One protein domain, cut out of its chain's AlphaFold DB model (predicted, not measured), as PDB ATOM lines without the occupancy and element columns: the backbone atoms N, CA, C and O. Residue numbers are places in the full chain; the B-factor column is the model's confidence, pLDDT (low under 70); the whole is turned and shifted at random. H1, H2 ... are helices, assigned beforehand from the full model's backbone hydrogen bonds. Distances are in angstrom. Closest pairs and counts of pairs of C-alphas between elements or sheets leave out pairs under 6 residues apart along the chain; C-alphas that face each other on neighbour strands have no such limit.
ATOM      1  N   TRP A 107      35.601 -43.914 -29.552       70.06
ATOM      2  CA  TRP A 107      34.409 -44.258 -30.339       70.06
ATOM      3  C   TRP A 107      34.304 -43.419 -31.612       70.06
ATOM      4  O   TRP A 107      33.840 -43.928 -32.623       70.06
ATOM      5  N   LEU A 108      34.719 -42.146 -31.578       66.94
ATOM      6  CA  LEU A 108      34.615 -41.252 -32.729       66.94
ATOM      7  C   LEU A 108      35.611 -41.682 -33.804       66.94
ATOM      8  O   LEU A 108      35.288 -41.666 -34.986       66.94
ATOM      9  N   GLN A 109      36.802 -42.122 -33.390       70.94
ATOM     10  CA  GLN A 109      37.776 -42.744 -34.284       70.94
ATOM     11  C   GLN A 109      37.196 -44.018 -34.914       70.94
ATOM     12  O   GLN A 109      37.140 -44.102 -36.137       70.94
ATOM     13  N   ALA A 110      36.647 -44.932 -34.107       67.44
ATOM     14  CA  ALA A 110      36.000 -46.143 -34.614       67.44
ATOM     15  C   ALA A 110      34.804 -45.835 -35.539       67.44
ATOM     16  O   ALA A 110      34.654 -46.448 -36.589       67.44
ATOM     17  N   ALA A 111      33.968 -44.853 -35.199       61.41
ATOM     18  CA  ALA A 111      32.817 -44.443 -36.000       61.41
ATOM     19  C   ALA A 111      33.228 -43.767 -37.317       61.41
ATOM     20  O   ALA A 111      32.520 -43.905 -38.308       61.41
ATOM     21  N   ASN A 112      34.363 -43.063 -37.343       65.38
ATOM     22  CA  ASN A 112      34.927 -42.492 -38.566       65.38
ATOM     23  C   ASN A 112      35.575 -43.556 -39.467       65.38
ATOM     24  O   ASN A 112      35.640 -43.364 -40.679       65.38
ATOM     25  N   GLU A 113      36.052 -44.664 -38.893       69.25
ATOM     26  CA  GLU A 113      36.560 -45.819 -39.642       69.25
ATOM     27  C   GLU A 113      35.432 -46.664 -40.250       69.25
ATOM     28  O   GLU A 113      35.616 -47.287 -41.300       69.25
ATOM     29  N   VAL A 114      34.242 -46.658 -39.638       63.25
ATOM     30  CA  VAL A 114      33.044 -47.252 -40.235       63.25
ATOM     31  C   VAL A 114      32.654 -46.420 -41.460       63.25
ATOM     32  O   VAL A 114      32.250 -45.263 -41.357       63.25
ATOM     33  N   ALA A 115      32.781 -47.025 -42.645       64.06
ATOM     34  CA  ALA A 115      32.293 -46.453 -43.896       64.06
ATOM     35  C   ALA A 115      30.858 -45.928 -43.724       64.06
ATOM     36  O   ALA A 115      30.070 -46.558 -43.024       64.06
ATOM     37  N   CYS A 116      30.538 -44.800 -44.374       76.25
ATOM     38  CA  CYS A 116      29.244 -44.108 -44.299       76.25
ATOM     39  C   CYS A 116      28.075 -45.100 -44.178       76.25
ATOM     40  O   CYS A 116      27.698 -45.750 -45.160       76.25
ATOM     41  N   GLY A 117      27.565 -45.256 -42.954       83.56
ATOM     42  CA  GLY A 117      26.522 -46.222 -42.652       83.56
ATOM     43  C   GLY A 117      25.203 -45.849 -43.333       83.56
ATOM     44  O   GLY A 117      25.055 -44.749 -43.878       83.56
ATOM     45  N   PRO A 118      24.221 -46.763 -43.354       87.25
ATOM     46  CA  PRO A 118      22.977 -46.539 -44.076       87.25
ATOM     47  C   PRO A 118      22.192 -45.322 -43.562       87.25
ATOM     48  O   PRO A 118      21.576 -44.634 -44.380       87.25
ATOM     49  N   LYS A 119      22.219 -45.006 -42.254       88.31
ATOM     50  CA  LYS A 119      21.519 -43.824 -41.719       88.31
ATOM     51  C   LYS A 119      22.234 -42.539 -42.109       88.31
ATOM     52  O   LYS A 119      21.571 -41.601 -42.542       88.31
ATOM     53  N   LEU A 120      23.563 -42.492 -42.015       89.62
ATOM     54  CA  LEU A 120      24.347 -41.331 -42.431       89.62
ATOM     55  C   LEU A 120      24.203 -41.074 -43.928       89.62
ATOM     56  O   LEU A 120      23.970 -39.936 -44.330       89.62
ATOM     57  N   ALA A 121      24.261 -42.122 -44.751       88.75
ATOM     58  CA  ALA A 121      24.043 -42.007 -46.187       88.75
ATOM     59  C   ALA A 121      22.641 -41.458 -46.501       88.75
ATOM     60  O   ALA A 121      22.511 -40.534 -47.305       88.75
ATOM     61  N   ALA A 122      21.600 -41.971 -45.835       88.50
ATOM     62  CA  ALA A 122      20.232 -41.480 -45.994       88.50
ATOM     63  C   ALA A 122      20.070 -40.026 -45.518       88.50
ATOM     64  O   ALA A 122      19.428 -39.229 -46.202       88.50
ATOM     65  N   PHE A 123      20.681 -39.664 -44.387       90.12
ATOM     66  CA  PHE A 123      20.673 -38.303 -43.855       90.12
ATOM     67  C   PHE A 123      21.319 -37.320 -44.832       90.12
ATOM     68  O   PHE A 123      20.682 -36.352 -45.242       90.12
ATOM     69  N   LEU A 124      22.549 -37.599 -45.270       89.12
ATOM     70  CA  LEU A 124      23.279 -36.747 -46.209       89.12
ATOM     71  C   LEU A 124      22.556 -36.638 -47.556       89.12
ATOM     72  O   LEU A 124      22.502 -35.552 -48.129       89.12
ATOM     73  N   ALA A 125      21.953 -37.726 -48.043       87.75
ATOM     74  CA  ALA A 125      21.148 -37.699 -49.261       87.75
ATOM     75  C   ALA A 125      19.899 -36.814 -49.111       87.75
ATOM     76  O   ALA A 125      19.579 -36.058 -50.027       87.75
ATOM     77  N   ALA A 126      19.210 -36.875 -47.967       87.19
ATOM     78  CA  ALA A 126      18.042 -36.041 -47.691       87.19
ATOM     79  C   ALA A 126      18.416 -34.556 -47.575       87.19
ATOM     80  O   ALA A 126      17.733 -33.709 -48.143       87.19
ATOM     81  N   VAL A 127      19.528 -34.241 -46.906       86.69
ATOM     82  CA  VAL A 127      20.037 -32.866 -46.805       86.69
ATOM     83  C   VAL A 127      20.493 -32.341 -48.171       86.69
ATOM     84  O   VAL A 127      20.203 -31.206 -48.531       86.69
ATOM     85  N   ALA A 128      21.135 -33.169 -49.000       85.62
ATOM     86  CA  ALA A 128      21.528 -32.761 -50.348       85.62
ATOM     87  C   ALA A 128      20.330 -32.404 -51.254       85.62
ATOM     88  O   ALA A 128      20.488 -31.608 -52.179       85.62
ATOM     89  N   GLN A 129      19.136 -32.957 -50.998       84.81
ATOM     90  CA  GLN A 129      17.910 -32.602 -51.728       84.81
ATOM     91  C   GLN A 129      17.329 -31.245 -51.312       84.81
ATOM     92  O   GLN A 129      16.664 -30.605 -52.125       84.81
ATOM     93  N   THR A 130      17.570 -30.805 -50.077       79.62
ATOM     94  CA  THR A 130      17.091 -29.513 -49.557       79.62
ATOM     95  C   THR A 130      18.114 -28.385 -49.718       79.62
ATOM     96  O   THR A 130      17.782 -27.235 -49.453       79.62
ATOM     97  N   GLY A 131      19.324 -28.708 -50.191       73.38
ATOM     98  CA  GLY A 131      20.486 -27.820 -50.215       73.38
ATOM     99  C   GLY A 131      21.417 -28.153 -49.052       73.38
ATOM    100  O   GLY A 131      20.992 -28.197 -47.897       73.38
ATOM    101  N   LEU A 132      22.687 -28.438 -49.360       63.91
ATOM    102  CA  LEU A 132      23.671 -28.682 -48.312       63.91
ATOM    103  C   LEU A 132      23.899 -27.387 -47.531       63.91
ATOM    104  O   LEU A 132      24.053 -26.334 -48.154       63.91
ATOM    105  N   PRO A 133      24.066 -27.475 -46.201       62.22
ATOM    106  CA  PRO A 133      24.507 -26.342 -45.413       62.22
ATOM    107  C   PRO A 133      25.780 -25.740 -45.986       62.22
ATOM    108  O   PRO A 133      25.949 -24.552 -45.853       62.22
ATOM    109  N   THR A 134      26.655 -26.508 -46.651       57.81
ATOM    110  CA  THR A 134      27.947 -26.025 -47.166       57.81
ATOM    111  C   THR A 134      27.845 -24.894 -48.186       57.81
ATOM    112  O   THR A 134      28.762 -24.079 -48.245       57.81
ATOM    113  N   ASP A 135      26.751 -24.814 -48.947       58.12
ATOM    114  CA  ASP A 135      26.537 -23.712 -49.894       58.12
ATOM    115  C   ASP A 135      26.067 -22.432 -49.165       58.12
ATOM    116  O   ASP A 135      26.368 -21.325 -49.603       58.12
ATOM    117  N   GLU A 136      25.421 -22.584 -48.001       55.25
ATOM    118  CA  GLU A 136      25.050 -21.516 -47.054       55.25
ATOM    119  C   GLU A 136      26.086 -21.340 -45.917       55.25
ATOM    120  O   GLU A 136      26.003 -20.409 -45.122       55.25
ATOM    121  N   ALA A 137      27.098 -22.210 -45.817       55.97
ATOM    122  CA  ALA A 137      27.973 -22.327 -44.644       55.97
ATOM    123  C   ALA A 137      28.982 -21.190 -44.555       55.97
ATOM    124  O   ALA A 137      29.538 -20.950 -43.488       55.97
ATOM    125  N   ALA A 138      29.202 -20.479 -45.662       61.38
ATOM    126  CA  ALA A 138      29.915 -19.212 -45.630       61.38
ATOM    127  C   ALA A 138      29.178 -18.163 -44.773       61.38
ATOM    128  O   ALA A 138      29.819 -17.252 -44.253       61.38
ATOM    129  N   GLU A 139      27.860 -18.308 -44.600       77.00
ATOM    130  CA  GLU A 139      26.997 -17.395 -43.843       77.00
ATOM    131  C   GLU A 139      26.425 -18.011 -42.555       77.00
ATOM    132  O   GLU A 139      25.906 -17.277 -41.714       77.00
ATOM    133  N   ALA A 140      26.542 -19.332 -42.367       82.56
ATOM    134  CA  ALA A 140      26.059 -20.006 -41.166       82.56
ATOM    135  C   ALA A 140      26.715 -19.428 -39.906       82.56
ATOM    136  O   ALA A 140      27.938 -19.262 -39.815       82.56
ATOM    137  N   SER A 141      25.899 -19.154 -38.891       88.38
ATOM    138  CA  SER A 141      26.438 -18.694 -37.616       88.38
ATOM    139  C   SER A 141      27.276 -19.804 -36.953       88.38
ATOM    140  O   SER A 141      27.009 -20.994 -37.153       88.38
ATOM    141  N   PRO A 142      28.249 -19.464 -36.086       90.94
ATOM    142  CA  PRO A 142      29.009 -20.472 -35.341       90.94
ATOM    143  C   PRO A 142      28.126 -21.466 -34.564       90.94
ATOM    144  O   PRO A 142      28.495 -22.630 -34.413       90.94
ATOM    145  N   GLY A 143      26.950 -21.028 -34.094       91.06
ATOM    146  CA  GLY A 143      25.979 -21.892 -33.418       91.06
ATOM    147  C   GLY A 143      25.335 -22.913 -34.357       91.06
ATOM    148  O   GLY A 143      25.210 -24.082 -33.998       91.06
ATOM    149  N   GLU A 144      24.975 -22.508 -35.574       91.00
ATOM    150  CA  GLU A 144      24.390 -23.403 -36.580       91.00
ATOM    151  C   GLU A 144      25.402 -24.439 -37.069       91.00
ATOM    152  O   GLU A 144      25.062 -25.618 -37.176       91.00
ATOM    153  N   ALA A 145      26.659 -24.032 -37.278       90.50
ATOM    154  CA  ALA A 145      27.746 -24.950 -37.609       90.50
ATOM    155  C   ALA A 145      27.968 -25.989 -36.493       90.50
ATOM    156  O   ALA A 145      28.059 -27.186 -36.761       90.50
ATOM    157  N   ALA A 146      27.976 -25.559 -35.226       93.19
ATOM    158  CA  ALA A 146      28.088 -26.473 -34.089       93.19
ATOM    159  C   ALA A 146      26.886 -27.430 -33.979       93.19
ATOM    160  O   ALA A 146      27.056 -28.602 -33.637       93.19
ATOM    161  N   CYS A 147      25.677 -26.943 -34.274       94.06
ATOM    162  CA  CYS A 147      24.457 -27.746 -34.291       94.06
ATOM    163  C   CYS A 147      24.500 -28.814 -35.395       94.06
ATOM    164  O   CYS A 147      24.168 -29.972 -35.138       94.06
ATOM    165  N   TRP A 148      24.977 -28.448 -36.586       93.19
ATOM    166  CA  TRP A 148      25.181 -29.364 -37.707       93.19
ATOM    167  C   TRP A 148      26.179 -30.481 -37.377       93.19
ATOM    168  O   TRP A 148      25.862 -31.658 -37.542       93.19
ATOM    169  N   GLU A 149      27.353 -30.137 -36.843       93.56
ATOM    170  CA  GLU A 149      28.355 -31.137 -36.450       93.56
ATOM    171  C   GLU A 149      27.818 -32.083 -35.366       93.56
ATOM    172  O   GLU A 149      27.995 -33.297 -35.444       93.56
ATOM    173  N   ALA A 150      27.081 -31.556 -34.381       95.31
ATOM    174  CA  ALA A 150      26.457 -32.389 -33.356       95.31
ATOM    175  C   ALA A 150      25.378 -33.332 -33.929       95.31
ATOM    176  O   ALA A 150      25.257 -34.472 -33.474       95.31
ATOM    177  N   ALA A 151      24.621 -32.894 -34.941       94.62
ATOM    178  CA  ALA A 151      23.669 -33.749 -35.647       94.62
ATOM    179  C   ALA A 151      24.380 -34.875 -36.419       94.62
ATOM    180  O   ALA A 151      23.953 -36.030 -36.350       94.62
ATOM    181  N   LEU A 152      25.486 -34.570 -37.109       93.00
ATOM    182  CA  LEU A 152      26.297 -35.575 -37.802       93.00
ATOM    183  C   LEU A 152      26.868 -36.617 -36.839       93.00
ATOM    184  O   LEU A 152      26.804 -37.812 -37.131       93.00
ATOM    185  N   ASP A 153      27.380 -36.183 -35.687       93.94
ATOM    186  CA  ASP A 153      27.913 -37.082 -34.662       93.94
ATOM    187  C   ASP A 153      26.833 -38.030 -34.120       93.94
ATOM    188  O   ASP A 153      27.080 -39.230 -33.982       93.94
ATOM    189  N   LEU A 154      25.607 -37.535 -33.896       94.38
ATOM    190  CA  LEU A 154      24.469 -38.370 -33.497       94.38
ATOM    191  C   LEU A 154      24.124 -39.432 -34.543       94.38
ATOM    192  O   LEU A 154      23.893 -40.593 -34.193       94.38
ATOM    193  N   VAL A 155      24.077 -39.054 -35.822       92.81
ATOM    194  CA  VAL A 155      23.728 -39.985 -36.903       92.81
ATOM    195  C   VAL A 155      24.829 -41.032 -37.098       92.81
ATOM    196  O   VAL A 155      24.522 -42.221 -37.177       92.81
ATOM    197  N   ARG A 156      26.106 -40.623 -37.079       92.62
ATOM    198  CA  ARG A 156      27.263 -41.537 -37.110       92.62
ATOM    199  C   ARG A 156      27.226 -42.527 -35.955       92.62
ATOM    200  O   ARG A 156      27.379 -43.729 -36.168       92.62
ATOM    201  N   PHE A 157      26.982 -42.038 -34.740       92.69
ATOM    202  CA  PHE A 157      26.907 -42.904 -33.572       92.69
ATOM    203  C   PHE A 157      25.736 -43.888 -33.657       92.69
ATOM    204  O   PHE A 157      25.885 -45.043 -33.275       92.69
ATOM    205  N   ALA A 158      24.593 -43.486 -34.220       91.25
ATOM    206  CA  ALA A 158      23.457 -44.385 -34.415       91.25
ATOM    207  C   ALA A 158      23.724 -45.494 -35.452       91.25
ATOM    208  O   ALA A 158      23.157 -46.583 -35.331       91.25
ATOM    209  N   ASP A 159      24.547 -45.238 -36.473       90.38
ATOM    210  CA  ASP A 159      25.023 -46.281 -37.393       90.38
ATOM    211  C   ASP A 159      25.997 -47.227 -36.683       90.38
ATOM    212  O   ASP A 159      25.769 -48.437 -36.668       90.38
ATOM    213  N   PHE A 160      27.016 -46.672 -36.017       90.31
ATOM    214  CA  PHE A 160      27.985 -47.442 -35.234       90.31
ATOM    215  C   PHE A 160      27.294 -48.344 -34.201       90.31
ATOM    216  O   PHE A 160      27.533 -49.551 -34.163       90.31
ATOM    217  N   ALA A 161      26.389 -47.777 -33.402       88.19
ATOM    218  CA  ALA A 161      25.642 -48.504 -32.386       88.19
ATOM    219  C   ALA A 161      24.740 -49.572 -33.006       88.19
ATOM    220  O   ALA A 161      24.633 -50.655 -32.449       88.19
ATOM    221  N   GLY A 162      24.119 -49.311 -34.161       86.75
ATOM    222  CA  GLY A 162      23.322 -50.310 -34.874       86.75
ATOM    223  C   GLY A 162      24.133 -51.565 -35.210       86.75
ATOM    224  O   GLY A 162      23.676 -52.675 -34.952       86.75
ATOM    225  N   THR A 163      25.357 -51.395 -35.714       83.81
ATOM    226  CA  THR A 163      26.262 -52.513 -36.022       83.81
ATOM    227  C   THR A 163      26.806 -53.183 -34.757       83.81
ATOM    228  O   THR A 163      26.771 -54.408 -34.648       83.81
ATOM    229  N   ALA A 164      27.265 -52.398 -33.777       82.75
ATOM    230  CA  ALA A 164      27.834 -52.917 -32.533       82.75
ATOM    231  C   ALA A 164      26.801 -53.679 -31.682       82.75
ATOM    232  O   ALA A 164      27.113 -54.727 -31.119       82.75
ATOM    233  N   LEU A 165      25.556 -53.193 -31.622       77.19
ATOM    234  CA  LEU A 165      24.463 -53.833 -30.883       77.19
ATOM    235  C   LEU A 165      24.042 -55.166 -31.493       77.19
ATOM    236  O   LEU A 165      23.682 -56.075 -30.748       77.19
ATOM    237  N   VAL A 166      24.061 -55.294 -32.824       75.69
ATOM    238  CA  VAL A 166      23.791 -56.579 -33.485       75.69
ATOM    239  C   VAL A 166      24.822 -57.609 -33.033       75.69
ATOM    240  O   VAL A 166      24.436 -58.662 -32.535       75.69
ATOM    241  N   ALA A 167      26.109 -57.255 -33.080       74.62
ATOM    242  CA  ALA A 167      27.183 -58.137 -32.633       74.62
ATOM    243  C   ALA A 167      27.078 -58.491 -31.134       74.62
ATOM    244  O   ALA A 167      27.265 -59.644 -30.755       74.62
ATOM    245  N   GLN A 168      26.741 -57.527 -30.269       72.44
ATOM    246  CA  GLN A 168      26.616 -57.778 -28.827       72.44
ATOM    247  C   GLN A 168      25.423 -58.662 -28.458       72.44
ATOM    248  O   GLN A 168      25.541 -59.486 -27.555       72.44
ATOM    249  N   ARG A 169      24.278 -58.523 -29.133       70.06
ATOM    250  CA  ARG A 169      23.097 -59.354 -28.841       70.06
ATOM    251  C   ARG A 169      23.257 -60.804 -29.238       70.06
ATOM    252  O   ARG A 169      22.634 -61.663 -28.630       70.06
ATOM    253  N   GLU A 170      24.051 -61.066 -30.265       69.69
ATOM    254  CA  GLU A 170      24.421 -62.431 -30.621       69.69
ATOM    255  C   GLU A 170      25.352 -63.050 -29.566       69.69
ATOM    256  O   GLU A 170      25.385 -64.270 -29.427       69.69
ATOM    257  N   ALA A 171      26.072 -62.221 -28.800       70.25
ATOM    258  CA  ALA A 171      27.063 -62.657 -27.820       70.25
ATOM    259  C   ALA A 171      26.536 -62.772 -26.376       70.25
ATOM    260  O   ALA A 171      27.022 -63.619 -25.628       70.25
ATOM    261  N   HIS A 172      25.573 -61.941 -25.962       64.06
ATOM    262  CA  HIS A 172      25.139 -61.858 -24.564       64.06
ATOM    263  C   HIS A 172      23.611 -61.885 -24.421       64.06
ATOM    264  O   HIS A 172      22.908 -61.053 -24.997       64.06
ATOM    265  N   ASP A 173      23.117 -62.805 -23.583       64.31
ATOM    266  CA  ASP A 173      21.710 -63.006 -23.181       64.31
ATOM    267  C   ASP A 173      21.156 -61.841 -22.319       64.31
ATOM    268  O   ASP A 173      20.579 -62.025 -21.248       64.31
ATOM    269  N   GLY A 174      21.308 -60.602 -22.789       57.53
ATOM    270  CA  GLY A 174      20.620 -59.441 -22.228       57.53
ATOM    271  C   GLY A 174      21.285 -58.768 -21.026       57.53
ATOM    272  O   GLY A 174      20.570 -58.146 -20.240       57.53
ATOM    273  N   GLU A 175      22.614 -58.841 -20.884       61.62
ATOM    274  CA  GLU A 175      23.323 -57.895 -20.009       61.62
ATOM    275  C   GLU A 175      23.203 -56.457 -20.546       61.62
ATOM    276  O   GLU A 175      23.118 -56.221 -21.755       61.62
ATOM    277  N   ASP A 176      23.126 -55.493 -19.623       60.25
ATOM    278  CA  ASP A 176      22.835 -54.093 -19.925       60.25
ATOM    279  C   ASP A 176      23.888 -53.486 -20.870       60.25
ATOM    280  O   ASP A 176      25.085 -53.460 -20.586       60.25
ATOM    281  N   VAL A 177      23.427 -52.900 -21.979       65.19
ATOM    282  CA  VAL A 177      24.260 -52.169 -22.955       65.19
ATOM    283  C   VAL A 177      24.608 -50.760 -22.446       65.19
ATOM    284  O   VAL A 177      24.488 -49.747 -23.142       65.19
ATOM    285  N   GLU A 178      24.984 -50.673 -21.176       76.62
ATOM    286  CA  GLU A 178      25.080 -49.420 -20.440       76.62
ATOM    287  C   GLU A 178      26.039 -48.391 -21.074       76.62
ATOM    288  O   GLU A 178      25.626 -47.230 -21.184       76.62
ATOM    289  N   PRO A 179      27.232 -48.766 -21.597       82.94
ATOM    290  CA  PRO A 179      28.172 -47.796 -22.169       82.94
ATOM    291  C   PRO A 179      27.643 -47.056 -23.407       82.94
ATOM    292  O   PRO A 179      27.861 -45.852 -23.547       82.94
ATOM    293  N   LEU A 180      26.919 -47.744 -24.302       88.06
ATOM    294  CA  LEU A 180      26.383 -47.112 -25.515       88.06
ATOM    295  C   LEU A 180      25.239 -46.150 -25.187       88.06
ATOM    296  O   LEU A 180      25.131 -45.090 -25.803       88.06
ATOM    297  N   GLY A 181      24.417 -46.487 -24.191       89.31
ATOM    298  CA  GLY A 181      23.358 -45.598 -23.724       89.31
ATOM    299  C   GLY A 181      23.899 -44.303 -23.104       89.31
ATOM    300  O   GLY A 181      23.343 -43.242 -23.378       89.31
ATOM    301  N   VAL A 182      24.999 -44.362 -22.332       91.56
ATOM    302  CA  VAL A 182      25.660 -43.155 -21.778       91.56
ATOM    303  C   VAL A 182      26.103 -42.230 -22.911       91.56
ATOM    304  O   VAL A 182      25.826 -41.032 -22.889       91.56
ATOM    305  N   MET A 183      26.770 -42.790 -23.924       92.75
ATOM    306  CA  MET A 183      27.232 -42.020 -25.077       92.75
ATOM    307  C   MET A 183      26.071 -41.392 -25.851       92.75
ATOM    308  O   MET A 183      26.134 -40.215 -26.203       92.75
ATOM    309  N   ALA A 184      25.004 -42.159 -26.094       93.38
ATOM    310  CA  ALA A 184      23.809 -41.675 -26.775       93.38
ATOM    311  C   ALA A 184      23.184 -40.478 -26.052       93.38
ATOM    312  O   ALA A 184      22.890 -39.465 -26.686       93.38
ATOM    313  N   ALA A 185      23.023 -40.580 -24.729       94.12
ATOM    314  CA  ALA A 185      22.517 -39.497 -23.892       94.12
ATOM    315  C   ALA A 185      23.414 -38.251 -23.976       94.12
ATOM    316  O   ALA A 185      22.919 -37.151 -24.225       94.12
ATOM    317  N   TRP A 186      24.735 -38.424 -23.869       95.00
ATOM    318  CA  TRP A 186      25.695 -37.321 -23.959       95.00
ATOM    319  C   TRP A 186      25.671 -36.618 -25.326       95.00
ATOM    320  O   TRP A 186      25.586 -35.389 -25.392       95.00
ATOM    321  N   LEU A 187      25.696 -37.380 -26.426       95.31
ATOM    322  CA  LEU A 187      25.611 -36.829 -27.783       95.31
ATOM    323  C   LEU A 187      24.283 -36.106 -28.017       95.31
ATOM    324  O   LEU A 187      24.266 -35.031 -28.622       95.31
ATOM    325  N   HIS A 188      23.182 -36.657 -27.500       96.38
ATOM    326  CA  HIS A 188      21.870 -36.029 -27.589       96.38
ATOM    327  C   HIS A 188      21.864 -34.688 -26.849       96.38
ATOM    328  O   HIS A 188      21.505 -33.663 -27.429       96.38
ATOM    329  N   GLY A 189      22.360 -34.661 -25.610       96.06
ATOM    330  CA  GLY A 189      22.509 -33.437 -24.826       96.06
ATOM    331  C   GLY A 189      23.393 -32.387 -25.509       96.06
ATOM    332  O   GLY A 189      23.059 -31.198 -25.492       96.06
ATOM    333  N   ARG A 190      24.481 -32.804 -26.173       95.88
ATOM    334  CA  ARG A 190      25.346 -31.911 -26.965       95.88
ATOM    335  C   ARG A 190      24.598 -31.296 -28.148       95.88
ATOM    336  O   ARG A 190      24.704 -30.088 -28.350       95.88
ATOM    337  N   PHE A 191      23.834 -32.086 -28.903       97.00
ATOM    338  CA  PHE A 191      23.015 -31.579 -30.009       97.00
ATOM    339  C   PHE A 191      21.960 -30.580 -29.532       97.00
ATOM    340  O   PHE A 191      21.890 -29.474 -30.068       97.00
ATOM    341  N   VAL A 192      21.202 -30.922 -28.484       96.50
ATOM    342  CA  VAL A 192      20.196 -30.020 -27.901       96.50
ATOM    343  C   VAL A 192      20.848 -28.717 -27.440       96.50
ATOM    344  O   VAL A 192      20.359 -27.637 -27.760       96.50
ATOM    345  N   SER A 193      21.995 -28.791 -26.759       95.69
ATOM    346  CA  SER A 193      22.726 -27.604 -26.297       95.69
ATOM    347  C   SER A 193      23.205 -26.724 -27.454       95.69
ATOM    348  O   SER A 193      23.081 -25.501 -27.387       95.69
ATOM    349  N   ALA A 194      23.716 -27.327 -28.531       95.69
ATOM    350  CA  ALA A 194      24.155 -26.597 -29.717       95.69
ATOM    351  C   ALA A 194      22.981 -25.918 -30.441       95.69
ATOM    352  O   ALA A 194      23.080 -24.753 -30.817       95.69
ATOM    353  N   ALA A 195      21.843 -26.603 -30.569       95.62
ATOM    354  CA  ALA A 195      20.627 -26.035 -31.145       95.62
ATOM    355  C   ALA A 195      20.042 -24.900 -30.284       95.62
ATOM    356  O   ALA A 195      19.620 -23.877 -30.816       95.62
ATOM    357  N   VAL A 196      20.068 -25.026 -28.953       95.19
ATOM    358  CA  VAL A 196      19.685 -23.933 -28.040       95.19
ATOM    359  C   VAL A 196      20.628 -22.738 -28.191       95.19
ATOM    360  O   VAL A 196      20.161 -21.602 -28.234       95.19
ATOM    361  N   ALA A 197      21.938 -22.965 -28.324       93.19
ATOM    362  CA  ALA A 197      22.911 -21.896 -28.564       93.19
ATOM    363  C   ALA A 197      22.705 -21.201 -29.925       93.19
ATOM    364  O   ALA A 197      22.905 -19.993 -30.027       93.19
ATOM    365  N   ALA A 198      22.250 -21.937 -30.944       93.12
ATOM    366  CA  ALA A 198      21.798 -21.393 -32.227       93.12
ATOM    367  C   ALA A 198      20.395 -20.742 -32.160       93.12
ATOM    368  O   ALA A 198      19.898 -20.188 -33.141       93.12
ATOM    369  N   GLY A 199      19.717 -20.831 -31.011       93.88
ATOM    370  CA  GLY A 199      18.353 -20.353 -30.780       93.88
ATOM    371  C   GLY A 199      17.250 -21.235 -31.374       93.88
ATOM    372  O   GLY A 199      16.084 -21.070 -31.017       93.88
ATOM    373  N   HIS A 200      17.588 -22.162 -32.270       94.19
ATOM    374  CA  HIS A 200      16.666 -23.092 -32.913       94.19
ATOM    375  C   HIS A 200      17.432 -24.218 -33.626       94.19
ATOM    376  O   HIS A 200      18.639 -24.128 -33.846       94.19
ATOM    377  N   VAL A 201      16.718 -25.271 -34.032       93.56
ATOM    378  CA  VAL A 201      17.233 -26.216 -35.032       93.56
ATOM    379  C   VAL A 201      17.080 -25.578 -36.422       93.56
ATOM    380  O   VAL A 201      15.946 -25.235 -36.779       93.56
ATOM    381  N   PRO A 202      18.153 -25.434 -37.219       90.06
ATOM    382  CA  PRO A 202      18.088 -24.775 -38.524       90.06
ATOM    383  C   PRO A 202      17.088 -25.431 -39.480       90.06
ATOM    384  O   PRO A 202      17.089 -26.650 -39.680       90.06
ATOM    385  N   SER A 203      16.219 -24.625 -40.093       87.44
ATOM    386  CA  SER A 203      15.098 -25.132 -40.892       87.44
ATOM    387  C   SER A 203      15.530 -25.888 -42.146       87.44
ATOM    388  O   SER A 203      14.870 -26.873 -42.483       87.44
ATOM    389  N   SER A 204      16.631 -25.480 -42.792       85.38
ATOM    390  CA  SER A 204      17.103 -26.015 -44.082       85.38
ATOM    391  C   SER A 204      17.330 -27.530 -44.084       85.38
ATOM    392  O   SER A 204      17.074 -28.183 -45.091       85.38
ATOM    393  N   TRP A 205      17.715 -28.117 -42.947       88.56
ATOM    394  CA  TRP A 205      17.954 -29.562 -42.807       88.56
ATOM    395  C   TRP A 205      17.190 -30.217 -41.645       88.56
ATOM    396  O   TRP A 205      17.259 -31.434 -41.449       88.56
ATOM    397  N   SER A 206      16.404 -29.440 -40.898       91.44
ATOM    398  CA  SER A 206      15.609 -29.910 -39.757       91.44
ATOM    399  C   SER A 206      14.702 -31.108 -40.044       91.44
ATOM    400  O   SER A 206      14.560 -31.970 -39.186       91.44
ATOM    401  N   SER A 207      14.091 -31.200 -41.230       92.12
ATOM    402  CA  SER A 207      13.181 -32.306 -41.568       92.12
ATOM    403  C   SER A 207      13.932 -33.636 -41.688       92.12
ATOM    404  O   SER A 207      13.523 -34.642 -41.104       92.12
ATOM    405  N   ALA A 208      15.071 -33.624 -42.394       90.75
ATOM    406  CA  ALA A 208      15.961 -34.777 -42.501       90.75
ATOM    407  C   ALA A 208      16.499 -35.171 -41.120       90.75
ATOM    408  O   ALA A 208      16.463 -36.340 -40.741       90.75
ATOM    409  N   CYS A 209      16.927 -34.172 -40.348       91.31
ATOM    410  CA  CYS A 209      17.466 -34.361 -39.011       91.31
ATOM    411  C   CYS A 209      16.430 -34.942 -38.052       91.31
ATOM    412  O   CYS A 209      16.723 -35.928 -37.389       91.31
ATOM    413  N   ARG A 210      15.205 -34.413 -38.031       94.50
ATOM    414  CA  ARG A 210      14.104 -34.949 -37.226       94.50
ATOM    415  C   ARG A 210      13.853 -36.410 -37.561       94.50
ATOM    416  O   ARG A 210      13.850 -37.247 -36.675       94.50
ATOM    417  N   ASN A 211      13.671 -36.746 -38.835       90.69
ATOM    418  CA  ASN A 211      13.334 -38.122 -39.201       90.69
ATOM    419  C   ASN A 211      14.451 -39.113 -38.821       90.69
ATOM    420  O   ASN A 211      14.157 -40.218 -38.372       90.69
ATOM    421  N   MET A 212      15.719 -38.718 -38.976       91.44
ATOM    422  CA  MET A 212      16.862 -39.580 -38.664       91.44
ATOM    423  C   MET A 212      17.150 -39.649 -37.163       91.44
ATOM    424  O   MET A 212      17.193 -40.739 -36.591       91.44
ATOM    425  N   ILE A 213      17.315 -38.497 -36.510       92.94
ATOM    426  CA  ILE A 213      17.628 -38.423 -35.082       92.94
ATOM    427  C   ILE A 213      16.450 -38.928 -34.259       92.94
ATOM    428  O   ILE A 213      16.660 -39.736 -33.365       92.94
ATOM    429  N   SER A 214      15.208 -38.551 -34.565       92.00
ATOM    430  CA  SER A 214      14.075 -38.984 -33.746       92.00
ATOM    431  C   SER A 214      13.766 -40.470 -33.863       92.00
ATOM    432  O   SER A 214      13.367 -41.076 -32.872       92.00
ATOM    433  N   GLY A 215      14.015 -41.081 -35.025       90.31
ATOM    434  CA  GLY A 215      13.912 -42.534 -35.182       90.31
ATOM    435  C   GLY A 215      15.012 -43.301 -34.440       90.31
ATOM    436  O   GLY A 215      14.789 -44.427 -34.002       90.31
ATOM    437  N   ALA A 216      16.194 -42.700 -34.290       93.00
ATOM    438  CA  ALA A 216      17.318 -43.316 -33.595       93.00
ATOM    439  C   ALA A 216      17.347 -43.016 -32.090       93.00
ATOM    440  O   ALA A 216      17.852 -43.845 -31.347       93.00
ATOM    441  N   TYR A 217      16.821 -41.874 -31.643       95.62
ATOM    442  CA  TYR A 217      16.943 -41.340 -30.282       95.62
ATOM    443  C   TYR A 217      15.575 -41.018 -29.685       95.62
ATOM    444  O   TYR A 217      14.988 -41.875 -29.039       95.62
ATOM    445  N   ALA A 218      15.050 -39.812 -29.873       95.38
ATOM    446  CA  ALA A 218      13.725 -39.431 -29.400       95.38
ATOM    447  C   ALA A 218      13.154 -38.299 -30.257       95.38
ATOM    448  O   ALA A 218      13.892 -37.518 -30.864       95.38
TER     449      ALA A 218
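AT A GLANCE: This is residues 107 to 218 of the 378 residues of the protein "Hypothetical protein" of Alexandrium monilatum (UniProt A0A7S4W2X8). A long helix, H4, runs through the middle of an elongated helical body: H5 folds back along it, H2 and H6 pack on part of it, H1 crosses it, and short H3 is at one end. Residues 170 to 176 stick out. The printed part has 112 residues with six named helices, H1 to H6 in order along the chain, and no named strand; its class is all helix, with 88 of the 112 residues in the named helices, and it is compact, with a radius of gyration of the C-alphas of 14.8 A and spans of 49 by 25 by 24 A.

IN THESE COORDINATES: H1, residues 107 to 113, begins at C-alpha (34.409, -44.258, -30.339). H2 is 118 to 130, H3 133 to 136, H4 142 to 171, 42.9 A, H5 178 to 197, 28.8 A, and H6 203 to 216, ending at (17.318, -43.316, -33.595).

HOW THE PARTS SIT: H1 touches the hub H4, about perpendicular at 87 degrees; closest C-alphas, Ala 111 and Phe 160, 5.7 A. H4 and H5 form a hairpin, Cys 147 to Ala 194 closest by C-alphas, 4.7 A. H2, H4 and H6 form a bundle, helices side by side. O i to N i+4 pairs are all within hydrogen-bond range in H1, H2, H4 and H5, 8 of 10 in H6; H3 is too short.

THE WHOLE: The printed part has no cut and no long link. Low confidence: 108, 110 to 115, 132 to 138, 170, 172 to 177.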